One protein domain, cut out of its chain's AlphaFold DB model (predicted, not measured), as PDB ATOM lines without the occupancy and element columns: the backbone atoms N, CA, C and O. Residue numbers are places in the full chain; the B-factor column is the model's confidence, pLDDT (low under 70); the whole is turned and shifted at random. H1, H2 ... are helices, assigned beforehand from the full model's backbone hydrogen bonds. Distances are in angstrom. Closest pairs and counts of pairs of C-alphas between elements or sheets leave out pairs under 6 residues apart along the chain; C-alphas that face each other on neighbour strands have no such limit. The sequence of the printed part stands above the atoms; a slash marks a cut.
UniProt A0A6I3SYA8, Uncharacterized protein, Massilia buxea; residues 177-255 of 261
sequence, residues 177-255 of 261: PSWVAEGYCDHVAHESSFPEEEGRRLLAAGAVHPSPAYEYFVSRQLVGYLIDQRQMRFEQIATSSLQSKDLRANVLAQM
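AT A GLANCE: This is residues 177 to 255 of the 261 residues of an uncharacterized protein of Massilia buxea (UniProt A0A6I3SYA8). What is the main picture? One long helix, H3, runs through the core; H1 crosses it on one side, while H2 and H5 pack on it from the other. Short H4 lies at the opposite end of the domain from H2. What is it built of? The printed part has 79 residues with five named helices, H1 to H5 in chain order, and no named strand: all helix. How large is it? It is compact, with a radius of gyration of the C-alphas of 11.5 A and spans of 30 by 24 by 19 A.

IN THESE COORDINATES: Where is the longest helix? H3, residues 212 to 229, measures 25.3 A from C-alpha 212 at (132.826, 149.495, 151.161) to C-alpha 229 at (128.185, 124.750, 148.577). Where are the others? H1 is residues 178 to 189, 16.0 A; H2 is 196 to 204, 12.0 A. H4 is 234 to 239, 8.6 A; H5 is 244 to 252, 12.2 A, ending at C-alpha 252 (139.838, 131.093, 150.002).

HOW THE PARTS SIT: What touches the hub, H3? H1 touches it, closest at the C-alphas of Gly 183 and Arg 220, 3.9 A, only just about perpendicular at 73 degrees. H2 touches residues 214 to 218 alone, closest at C-alphas 199 and 214, 6.6 A, about perpendicular at 78 degrees. H5 touches residues 219 to 225 alone, closest at C-alphas 222 and 247, 6.5 A, a steep tilt of 69 degrees, the same way, only just short of about perpendicular. Where is H4? It is close to H1 but not clearly touching, closest at C-alphas 180 and 238, 6.7 A; H2 and H4 are apart. How are the backbones? Each O i to N i+4 pair is within hydrogen-bond range in H1, H2, H3 and H4, but 3 of 5 in H5.

THE WHOLE: What is farthest apart? The C-alphas of Glu 197 and Thr 239, at 30.9 A. Are there cuts or long links? The printed part has no cut and no long link. Where is confidence low? Residues 253 to 255 have pLDDT under 70.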
ATOM      1  N   PRO A 177     123.666 140.579 161.264       96.25
ATOM      2  CA  PRO A 177     124.996 141.024 160.878       96.25
ATOM      3  C   PRO A 177     124.981 141.549 159.442       96.25
ATOM      4  O   PRO A 177     124.466 140.884 158.544       96.25
ATOM      5  N   SER A 178     125.576 142.722 159.213       95.19
ATOM      6  CA  SER A 178     125.526 143.383 157.902       95.19
ATOM      7  C   SER A 178     126.046 142.493 156.773       95.19
ATOM      8  O   SER A 178     125.450 142.467 155.707       95.19
ATOM      9  N   TRP A 179     127.090 141.693 157.010       96.38
ATOM     10  CA  TRP A 179     127.617 140.765 156.002       96.38
ATOM     11  C   TRP A 179     126.611 139.675 155.591       96.38
ATOM     12  O   TRP A 179     126.669 139.195 154.464       96.38
ATOM     13  N   VAL A 180     125.682 139.289 156.475       97.75
ATOM     14  CA  VAL A 180     124.602 138.350 156.140       97.75
ATOM     15  C   VAL A 180     123.519 139.077 155.359       97.75
ATOM     16  O   VAL A 180     123.153 138.620 154.284       97.75
ATOM     17  N   ALA A 181     123.028 140.205 155.886       97.31
ATOM     18  CA  ALA A 181     121.951 140.969 155.260       97.31
ATOM     19  C   ALA A 181     122.337 141.395 153.836       97.31
ATOM     20  O   ALA A 181     121.689 141.020 152.865       97.31
ATOM     21  N   GLU A 182     123.452 142.106 153.719       97.69
ATOM     22  CA  GLU A 182     123.946 142.651 152.459       97.69
ATOM     23  C   GLU A 182     124.475 141.552 151.534       97.69
ATOM     24  O   GLU A 182     124.243 141.587 150.328       97.69
ATOM     25  N   GLY A 183     125.150 140.541 152.097       98.00
ATOM     26  CA  GLY A 183     125.660 139.407 151.331       98.00
ATOM     27  C   GLY A 183     124.547 138.567 150.712       98.00
ATOM     28  O   GLY A 183     124.685 138.140 149.570       98.00
ATOM     29  N   TYR A 184     123.435 138.367 151.425       98.38
ATOM     30  CA  TYR A 184     122.265 137.667 150.898       98.38
ATOM     31  C   TYR A 184     121.553 138.495 149.824       98.38
ATOM     32  O   TYR A 184     121.255 137.963 148.757       98.38
ATOM     33  N   CYS A 185     121.354 139.798 150.051       98.44
ATOM     34  CA  CYS A 185     120.777 140.694 149.048       98.44
ATOM     35  C   CYS A 185     121.609 140.732 147.755       98.44
ATOM     36  O   CYS A 185     121.060 140.597 146.662       98.44
ATOM     37  N   ASP A 186     122.935 140.857 147.857       98.38
ATOM     38  CA  ASP A 186     123.823 140.826 146.691       98.38
ATOM     39  C   ASP A 186     123.908 139.428 146.054       98.38
ATOM     40  O   ASP A 186     124.019 139.325 144.831       98.38
ATOM     41  N   HIS A 187     123.817 138.346 146.838       98.38
ATOM     42  CA  HIS A 187     123.729 136.986 146.302       98.38
ATOM     43  C   HIS A 187     122.464 136.811 145.454       98.38
ATOM     44  O   HIS A 187     122.584 136.409 144.304       98.38
ATOM     45  N   VAL A 188     121.288 137.214 145.948       98.44
ATOM     46  CA  VAL A 188     120.031 137.189 145.172       98.44
ATOM     47  C   VAL A 188     120.111 138.089 143.934       98.44
ATOM     48  O   VAL A 188     119.625 137.728 142.864       98.44
ATOM     49  N   ALA A 189     120.760 139.249 144.041       98.19
ATOM     50  CA  ALA A 189     120.957 140.159 142.914       98.19
ATOM     51  C   ALA A 189     122.012 139.675 141.896       98.19
ATOM     52  O   ALA A 189     122.149 140.282 140.834       98.19
ATOM     53  N   HIS A 190     122.763 138.613 142.214       97.12
ATOM     54  CA  HIS A 190     123.894 138.062 141.457       97.12
ATOM     55  C   HIS A 190     125.051 139.035 141.163       97.12
ATOM     56  O   HIS A 190     125.976 138.688 140.429       97.12
ATOM     57  N   GLU A 191     125.082 140.223 141.760       94.88
ATOM     58  CA  GLU A 191     126.141 141.210 141.536       94.88
ATOM     59  C   GLU A 191     126.412 142.071 142.772       94.88
ATOM     60  O   GLU A 191     125.607 142.154 143.692       94.88
ATOM     61  N   SER A 192     127.559 142.742 142.754       94.12
ATOM     62  CA  SER A 192     127.941 143.840 143.646       94.12
ATOM     63  C   SER A 192     128.647 144.903 142.799       94.12
ATOM     64  O   SER A 192     129.116 144.588 141.708       94.12
ATOM     65  N   SER A 193     128.807 146.140 143.278       96.44
ATOM     66  CA  SER A 193     129.435 147.195 142.460       96.44
ATOM     67  C   SER A 193     130.966 147.129 142.357       96.44
ATOM     68  O   SER A 193     131.563 147.888 141.589       96.44
ATOM     69  N   PHE A 194     131.620 146.257 143.129       97.12
ATOM     70  CA  PHE A 194     133.063 146.027 143.027       97.12
ATOM     71  C   PHE A 194     133.385 145.068 141.865       97.12
ATOM     72  O   PHE A 194     132.660 144.084 141.701       97.12
ATOM     73  N   PRO A 195     134.457 145.301 141.078       95.44
ATOM     74  CA  PRO A 195     134.806 144.446 139.946       95.44
ATOM     75  C   PRO A 195     135.085 143.002 140.378       95.44
ATOM     76  O   PRO A 195     135.891 142.763 141.274       95.44
ATOM     77  N   GLU A 196     134.443 142.043 139.708       92.81
ATOM     78  CA  GLU A 196     134.529 140.607 140.019       92.81
ATOM     79  C   GLU A 196     135.961 140.073 140.021       92.81
ATOM     80  O   GLU A 196     136.392 139.468 140.997       92.81
ATOM     81  N   GLU A 197     136.702 140.294 138.936       92.88
ATOM     82  CA  GLU A 197     138.048 139.739 138.760       92.88
ATOM     83  C   GLU A 197     139.017 140.269 139.823       92.88
ATOM     84  O   GLU A 197     139.685 139.495 140.511       92.88
ATOM     85  N   GLU A 198     139.018 141.586 140.034       94.81
ATOM     86  CA  GLU A 198     139.835 142.229 141.062       94.81
ATOM     87  C   GLU A 198     139.419 141.787 142.468       94.81
ATOM     88  O   GLU A 198     140.269 141.481 143.304       94.81
ATOM     89  N   GLY A 199     138.112 141.692 142.731       94.31
ATOM     90  CA  GLY A 199     137.580 141.210 144.002       94.31
ATOM     91  C   GLY A 199     138.048 139.793 144.305       94.31
ATOM     92  O   GLY A 199     138.522 139.523 145.408       94.31
ATOM     93  N   ARG A 200     137.989 138.897 143.313       91.56
ATOM     94  CA  ARG A 200     138.460 137.514 143.449       91.56
ATOM     95  C   ARG A 200     139.961 137.445 143.676       91.56
ATOM     96  O   ARG A 200     140.397 136.689 144.539       91.56
ATOM     97  N   ARG A 201     140.740 138.239 142.937       92.25
ATOM     98  CA  ARG A 201     142.201 138.315 143.077       92.25
ATOM     99  C   ARG A 201     142.603 138.773 144.478       92.25
ATOM    100  O   ARG A 201     143.445 138.140 145.111       92.25
ATOM    101  N   LEU A 202     141.996 139.855 144.965       93.06
ATOM    102  CA  LEU A 202     142.255 140.389 146.303       93.06
ATOM    103  C   LEU A 202     141.828 139.410 147.387       93.06
ATOM    104  O   LEU A 202     142.605 139.174 148.313       93.06
ATOM    105  N   LEU A 203     140.641 138.813 147.240       90.19
ATOM    106  CA  LEU A 203     140.155 137.810 148.171       90.19
ATOM    107  C   LEU A 203     141.163 136.664 148.225       90.19
ATOM    108  O   LEU A 203     141.762 136.495 149.277       90.19
ATOM    109  N   ALA A 204     141.463 135.994 147.105       88.12
ATOM    110  CA  ALA A 204     142.415 134.876 147.017       88.12
ATOM    111  C   ALA A 204     143.797 135.171 147.637       88.12
ATOM    112  O   ALA A 204     144.405 134.288 148.238       88.12
ATOM    113  N   ALA A 205     144.279 136.412 147.538       88.69
ATOM    114  CA  ALA A 205     145.538 136.850 148.142       88.69
ATOM    115  C   ALA A 205     145.457 137.128 149.660       88.69
ATOM    116  O   ALA A 205     146.453 137.521 150.268       88.69
ATOM    117  N   GLY A 206     144.282 136.988 150.280       88.06
ATOM    118  CA  GLY A 206     144.013 137.411 151.656       88.06
ATOM    119  C   GLY A 206     144.078 138.931 151.847       88.06
ATOM    120  O   GLY A 206     144.202 139.404 152.977       88.06
ATOM    121  N   ALA A 207     144.025 139.700 150.756       90.00
ATOM    122  CA  ALA A 207     144.140 141.149 150.768       90.00
ATOM    123  C   ALA A 207     142.795 141.821 151.088       90.00
ATOM    124  O   ALA A 207     141.710 141.257 150.919       90.00
ATOM    125  N   VAL A 208     142.872 143.067 151.552       89.75
ATOM    126  CA  VAL A 208     141.706 143.906 151.845       89.75
ATOM    127  C   VAL A 208     141.756 145.183 151.021       89.75
ATOM    128  O   VAL A 208     142.829 145.741 150.796       89.75
ATOM    129  N   HIS A 209     140.589 145.657 150.595       93.50
ATOM    130  CA  HIS A 209     140.437 146.940 149.921       93.50
ATOM    131  C   HIS A 209     139.590 147.879 150.794       93.50
ATOM    132  O   HIS A 209     138.579 147.439 151.337       93.50
ATOM    133  N   PRO A 210     139.955 149.166 150.937       92.44
ATOM    134  CA  PRO A 210     139.274 150.085 151.856       92.44
ATOM    135  C   PRO A 210     137.860 150.495 151.408       92.44
ATOM    136  O   PRO A 210     137.091 151.025 152.205       92.44
ATOM    137  N   SER A 211     137.514 150.289 150.134       93.12
ATOM    138  CA  SER A 211     136.177 150.606 149.610       93.12
ATOM    139  C   SER A 211     135.101 149.712 150.239       93.12
ATOM    140  O   SER A 211     135.236 148.489 150.170       93.12
ATOM    141  N   PRO A 212     133.977 150.279 150.719       92.62
ATOM    142  CA  PRO A 212     132.826 149.495 151.161       92.62
ATOM    143  C   PRO A 212     132.339 148.496 150.109       92.62
ATOM    144  O   PRO A 212     131.945 147.393 150.463       92.62
ATOM    145  N   ALA A 213     132.422 148.839 148.815       95.38
ATOM    146  CA  ALA A 213     132.012 147.954 147.722       95.38
ATOM    147  C   ALA A 213     132.747 146.600 147.748       95.38
ATOM    148  O   ALA A 213     132.158 145.578 147.401       95.38
ATOM    149  N   TYR A 214     134.005 146.573 148.200       96.19
ATOM    150  CA  TYR A 214     134.746 145.324 148.367       96.19
ATOM    151  C   TYR A 214     134.173 144.463 149.498       96.19
ATOM    152  O   TYR A 214     134.044 143.254 149.344       96.19
ATOM    153  N   GLU A 215     133.768 145.064 150.617       94.62
ATOM    154  CA  GLU A 215     133.135 144.331 151.721       94.62
ATOM    155  C   GLU A 215     131.774 143.743 151.315       94.62
ATOM    156  O   GLU A 215     131.463 142.612 151.692       94.62
ATOM    157  N   TYR A 216     131.004 144.449 150.479       95.94
ATOM    158  CA  TYR A 216     129.797 143.913 149.832       95.94
ATOM    159  C   TYR A 216     130.115 142.712 148.936       95.94
ATOM    160  O   TYR A 216     129.512 141.647 149.080       95.94
ATOM    161  N   PHE A 217     131.131 142.842 148.074       96.81
ATOM    162  CA  PHE A 217     131.617 141.737 147.246       96.81
ATOM    163  C   PHE A 217     131.985 140.516 148.095       96.81
ATOM    164  O   PHE A 217     131.494 139.420 147.830       96.81
ATOM    165  N   VAL A 218     132.795 140.698 149.143       95.94
ATOM    166  CA  VAL A 218     133.208 139.606 150.033       95.94
ATOM    167  C   VAL A 218     131.995 138.987 150.720       95.94
ATOM    168  O   VAL A 218     131.867 137.767 150.725       95.94
ATOM    169  N   SER A 219     131.080 139.798 151.249       96.88
ATOM    170  CA  SER A 219     129.854 139.326 151.908       96.88
ATOM    171  C   SER A 219     129.017 138.437 150.986       96.88
ATOM    172  O   SER A 219     128.605 137.353 151.398       96.88
ATOM    173  N   ARG A 220     128.861 138.829 149.713       97.19
ATOM    174  CA  ARG A 220     128.211 138.003 148.686       97.19
ATOM    175  C   ARG A 220     128.935 136.675 148.465       97.19
ATOM    176  O   ARG A 220     128.271 135.646 148.390       97.19
ATOM    177  N   GLN A 221     130.270 136.665 148.392       96.06
ATOM    178  CA  GLN A 221     131.033 135.415 148.246       96.06
ATOM    179  C   GLN A 221     130.842 134.484 149.455       96.06
ATOM    180  O   GLN A 221     130.686 133.276 149.288       96.06
ATOM    181  N   LEU A 222     130.825 135.038 150.674       95.81
ATOM    182  CA  LEU A 222     130.616 134.256 151.894       95.81
ATOM    183  C   LEU A 222     129.218 133.634 151.928       95.81
ATOM    184  O   LEU A 222     129.091 132.441 152.191       95.81
ATOM    185  N   VAL A 223     128.177 134.424 151.657       96.69
ATOM    186  CA  VAL A 223     126.795 133.929 151.646       96.69
ATOM    187  C   VAL A 223     126.575 132.939 150.503       96.69
ATOM    188  O   VAL A 223     126.009 131.876 150.742       96.69
ATOM    189  N   GLY A 224     127.108 133.215 149.309       95.25
ATOM    190  CA  GLY A 224     127.072 132.280 148.183       95.25
ATOM    191  C   GLY A 224     127.722 130.939 148.518       95.25
ATOM    192  O   GLY A 224     127.135 129.896 148.272       95.25
ATOM    193  N   TYR A 225     128.872 130.926 149.198       94.25
ATOM    194  CA  TYR A 225     129.462 129.675 149.689       94.25
ATOM    195  C   TYR A 225     128.531 128.910 150.646       94.25
ATOM    196  O   TYR A 225     128.392 127.686 150.542       94.25
ATOM    197  N   LEU A 226     127.878 129.607 151.579       95.38
ATOM    198  CA  LEU A 226     126.964 128.968 152.529       95.38
ATOM    199  C   LEU A 226     125.727 128.379 151.836       95.38
ATOM    200  O   LEU A 226     125.283 127.293 152.206       95.38
ATOM    201  N   ILE A 227     125.194 129.055 150.824       95.50
ATOM    202  CA  ILE A 227     124.010 128.602 150.089       95.50
ATOM    203  C   ILE A 227     124.400 127.533 149.069       95.50
ATOM    204  O   ILE A 227     123.966 126.391 149.166       95.50
ATOM    205  N   ASP A 228     125.284 127.856 148.132       93.44
ATOM    206  CA  ASP A 228     125.544 127.024 146.958       93.44
ATOM    207  C   ASP A 228     126.351 125.771 147.298       93.44
ATOM    208  O   ASP A 228     126.119 124.704 146.733       93.44
ATOM    209  N   GLN A 229     127.297 125.869 148.236       90.81
ATOM    210  CA  GLN A 229     128.185 124.750 148.577       90.81
ATOM    211  C   GLN A 229     127.746 124.038 149.851       90.81
ATOM    212  O   GLN A 229     127.757 122.810 149.926       90.81
ATOM    213  N   ARG A 230     127.361 124.804 150.877       92.62
ATOM    214  CA  ARG A 230     126.953 124.243 152.172       92.62
ATOM    215  C   ARG A 230     125.452 123.975 152.254       92.62
ATOM    216  O   ARG A 230     125.034 123.388 153.251       92.62
ATOM    217  N   GLN A 231     124.678 124.356 151.231       95.25
ATOM    218  CA  GLN A 231     123.234 124.113 151.133       95.25
ATOM    219  C   GLN A 231     122.483 124.613 152.376       95.25
ATOM    220  O   GLN A 231     121.513 124.005 152.831       95.25
ATOM    221  N   MET A 232     122.974 125.709 152.966       96.38
ATOM    222  CA  MET A 232     122.355 126.341 154.122       96.38
ATOM    223  C   MET A 232     121.222 127.247 153.667       96.38
ATOM    224  O   MET A 232     121.389 128.068 152.768       96.38
ATOM    225  N   ARG A 233     120.092 127.150 154.360       96.94
ATOM    226  CA  ARG A 233     118.988 128.099 154.220       96.94
ATOM    227  C   ARG A 233     119.306 129.420 154.910       96.94
ATOM    228  O   ARG A 233     120.071 129.456 155.879       96.94
ATOM    229  N   PHE A 234     118.625 130.479 154.503       97.25
ATOM    230  CA  PHE A 234     118.709 131.815 155.069       97.25
ATOM    231  C   PHE A 234     118.570 131.811 156.590       97.25
ATOM    232  O   PHE A 234     119.428 132.377 157.258       97.25
ATOM    233  N   GLU A 235     117.573 131.138 157.178       95.75
ATOM    234  CA  GLU A 235     117.413 131.174 158.641       95.75
ATOM    235  C   GLU A 235     118.569 130.489 159.373       95.75
ATOM    236  O   GLU A 235     118.946 130.914 160.464       95.75
ATOM    237  N   GLN A 236     119.166 129.456 158.771       96.06
ATOM    238  CA  GLN A 236     120.346 128.807 159.339       96.06
ATOM    239  C   GLN A 236     121.539 129.760 159.315       96.06
ATOM    240  O   GLN A 236     122.288 129.810 160.282       96.06
ATOM    241  N   ILE A 237     121.703 130.534 158.240       96.12
ATOM    242  CA  ILE A 237     122.751 131.555 158.139       96.12
ATOM    243  C   ILE A 237     122.482 132.681 159.149       96.12
ATOM    244  O   ILE A 237     123.364 133.010 159.942       96.12
ATOM    245  N   ALA A 238     121.258 133.212 159.174       94.75
ATOM    246  CA  ALA A 238     120.837 134.349 159.990       94.75
ATOM    247  C   ALA A 238     120.928 134.095 161.502       94.75
ATOM    248  O   ALA A 238     121.192 135.020 162.265       94.75
ATOM    249  N   THR A 239     120.732 132.848 161.937       92.56
ATOM    250  CA  THR A 239     120.818 132.450 163.353       92.56
ATOM    251  C   THR A 239     122.146 131.791 163.725       92.56
ATOM    252  O   THR A 239     122.370 131.468 164.893       92.56
ATOM    253  N   SER A 240     123.045 131.584 162.758       87.62
ATOM    254  CA  SER A 240     124.343 130.974 163.032       87.62
ATOM    255  C   SER A 240     125.242 131.889 163.866       87.62
ATOM    256  O   SER A 240     125.215 133.111 163.752       87.62
ATOM    257  N   SER A 241     126.123 131.283 164.662       85.69
ATOM    258  CA  SER A 241     127.227 131.989 165.323       85.69
ATOM    259  C   SER A 241     128.445 132.189 164.407       85.69
ATOM    260  O   SER A 241     129.499 132.623 164.880       85.69
ATOM    261  N   LEU A 242     128.319 131.866 163.110       87.00
ATOM    262  CA  LEU A 242     129.407 131.954 162.139       87.00
ATOM    263  C   LEU A 242     129.906 133.393 162.030       87.00
ATOM    264  O   LEU A 242     129.130 134.339 161.901       87.00
ATOM    265  N   GLN A 243     131.226 133.548 162.044       85.62
ATOM    266  CA  GLN A 243     131.871 134.836 161.850       85.62
ATOM    267  C   GLN A 243     132.410 134.930 160.425       85.62
ATOM    268  O   GLN A 243     133.018 133.990 159.909       85.62
ATOM    269  N   SER A 244     132.244 136.095 159.796       84.75
ATOM    270  CA  SER A 244     132.731 136.337 158.433       84.75
ATOM    271  C   SER A 244     134.232 136.054 158.294       84.75
ATOM    272  O   SER A 244     134.670 135.498 157.290       84.75
ATOM    273  N   LYS A 245     135.020 136.365 159.331       83.19
ATOM    274  CA  LYS A 245     136.465 136.112 159.386       83.19
ATOM    275  C   LYS A 245     136.816 134.626 159.250       83.19
ATOM    276  O   LYS A 245     137.749 134.300 158.521       83.19
ATOM    277  N   ASP A 246     136.059 133.750 159.904       82.75
ATOM    278  CA  ASP A 246     136.306 132.303 159.881       82.75
ATOM    279  C   ASP A 246     135.904 131.704 158.529       82.75
ATOM    280  O   ASP A 246     136.557 130.800 158.006       82.75
ATOM    281  N   LEU A 247     134.848 132.249 157.920       85.06
ATOM    282  CA  LEU A 247     134.383 131.830 156.602       85.06
ATOM    283  C   LEU A 247     135.324 132.261 155.480       85.06
ATOM    284  O   LEU A 247     135.497 131.493 154.536       85.06
ATOM    285  N   ARG A 248     135.971 133.432 155.589       84.69
ATOM    286  CA  ARG A 248     136.935 133.908 154.580       84.69
ATOM    287  C   ARG A 248     137.993 132.844 154.297       84.69
ATOM    288  O   ARG A 248     138.152 132.474 153.145       84.69
ATOM    289  N   ALA A 249     138.632 132.277 155.319       77.06
ATOM    290  CA  ALA A 249     139.645 131.232 155.131       77.06
ATOM    291  C   ALA A 249     139.118 130.001 154.365       77.06
ATOM    292  O   ALA A 249     139.819 129.454 153.517       77.06
ATOM    293  N   ASN A 250     137.868 129.597 154.620       75.19
ATOM    294  CA  ASN A 250     137.238 128.464 153.938       75.19
ATOM    295  C   ASN A 250     136.893 128.773 152.477       75.19
ATOM    296  O   ASN A 250     137.109 127.925 151.616       75.19
ATOM    297  N   VAL A 251     136.393 129.981 152.198       79.12
ATOM    298  CA  VAL A 251     136.132 130.435 150.824       79.12
ATOM    299  C   VAL A 251     137.440 130.491 150.036       79.12
ATOM    300  O   VAL A 251     137.504 129.963 148.930       79.12
ATOM    301  N   LEU A 252     138.513 131.020 150.629       71.31
ATOM    302  CA  LEU A 252     139.838 131.093 150.002       71.31
ATOM    303  C   LEU A 252     140.396 129.736 149.595       71.31
ATOM    304  O   LEU A 252     140.944 129.609 148.505       71.31
ATOM    305  N   ALA A 253     140.236 128.724 150.446       66.69
ATOM    306  CA  ALA A 253     140.717 127.376 150.165       66.69
ATOM    307  C   ALA A 253     140.020 126.715 148.958       66.69
ATOM    308  O   ALA A 253     140.502 125.697 148.467       66.69
ATOM    309  N   GLN A 254     138.889 127.263 148.501       68.06
ATOM    310  CA  GLN A 254     138.038 126.663 147.473       68.06
ATOM    311  C   GLN A 254     137.881 127.524 146.217       68.06
ATOM    312  O   GLN A 254     137.359 127.040 145.212       68.06
ATOM    313  N   MET A 255     138.341 128.777 146.235       64.50
ATOM    314  CA  MET A 255     138.422 129.566 145.011       64.50
ATOM    315  C   MET A 255     139.451 128.900 144.090       64.50
ATOM    316  O   MET A 255     140.585 128.680 144.525       64.50
TER     317      MET A 255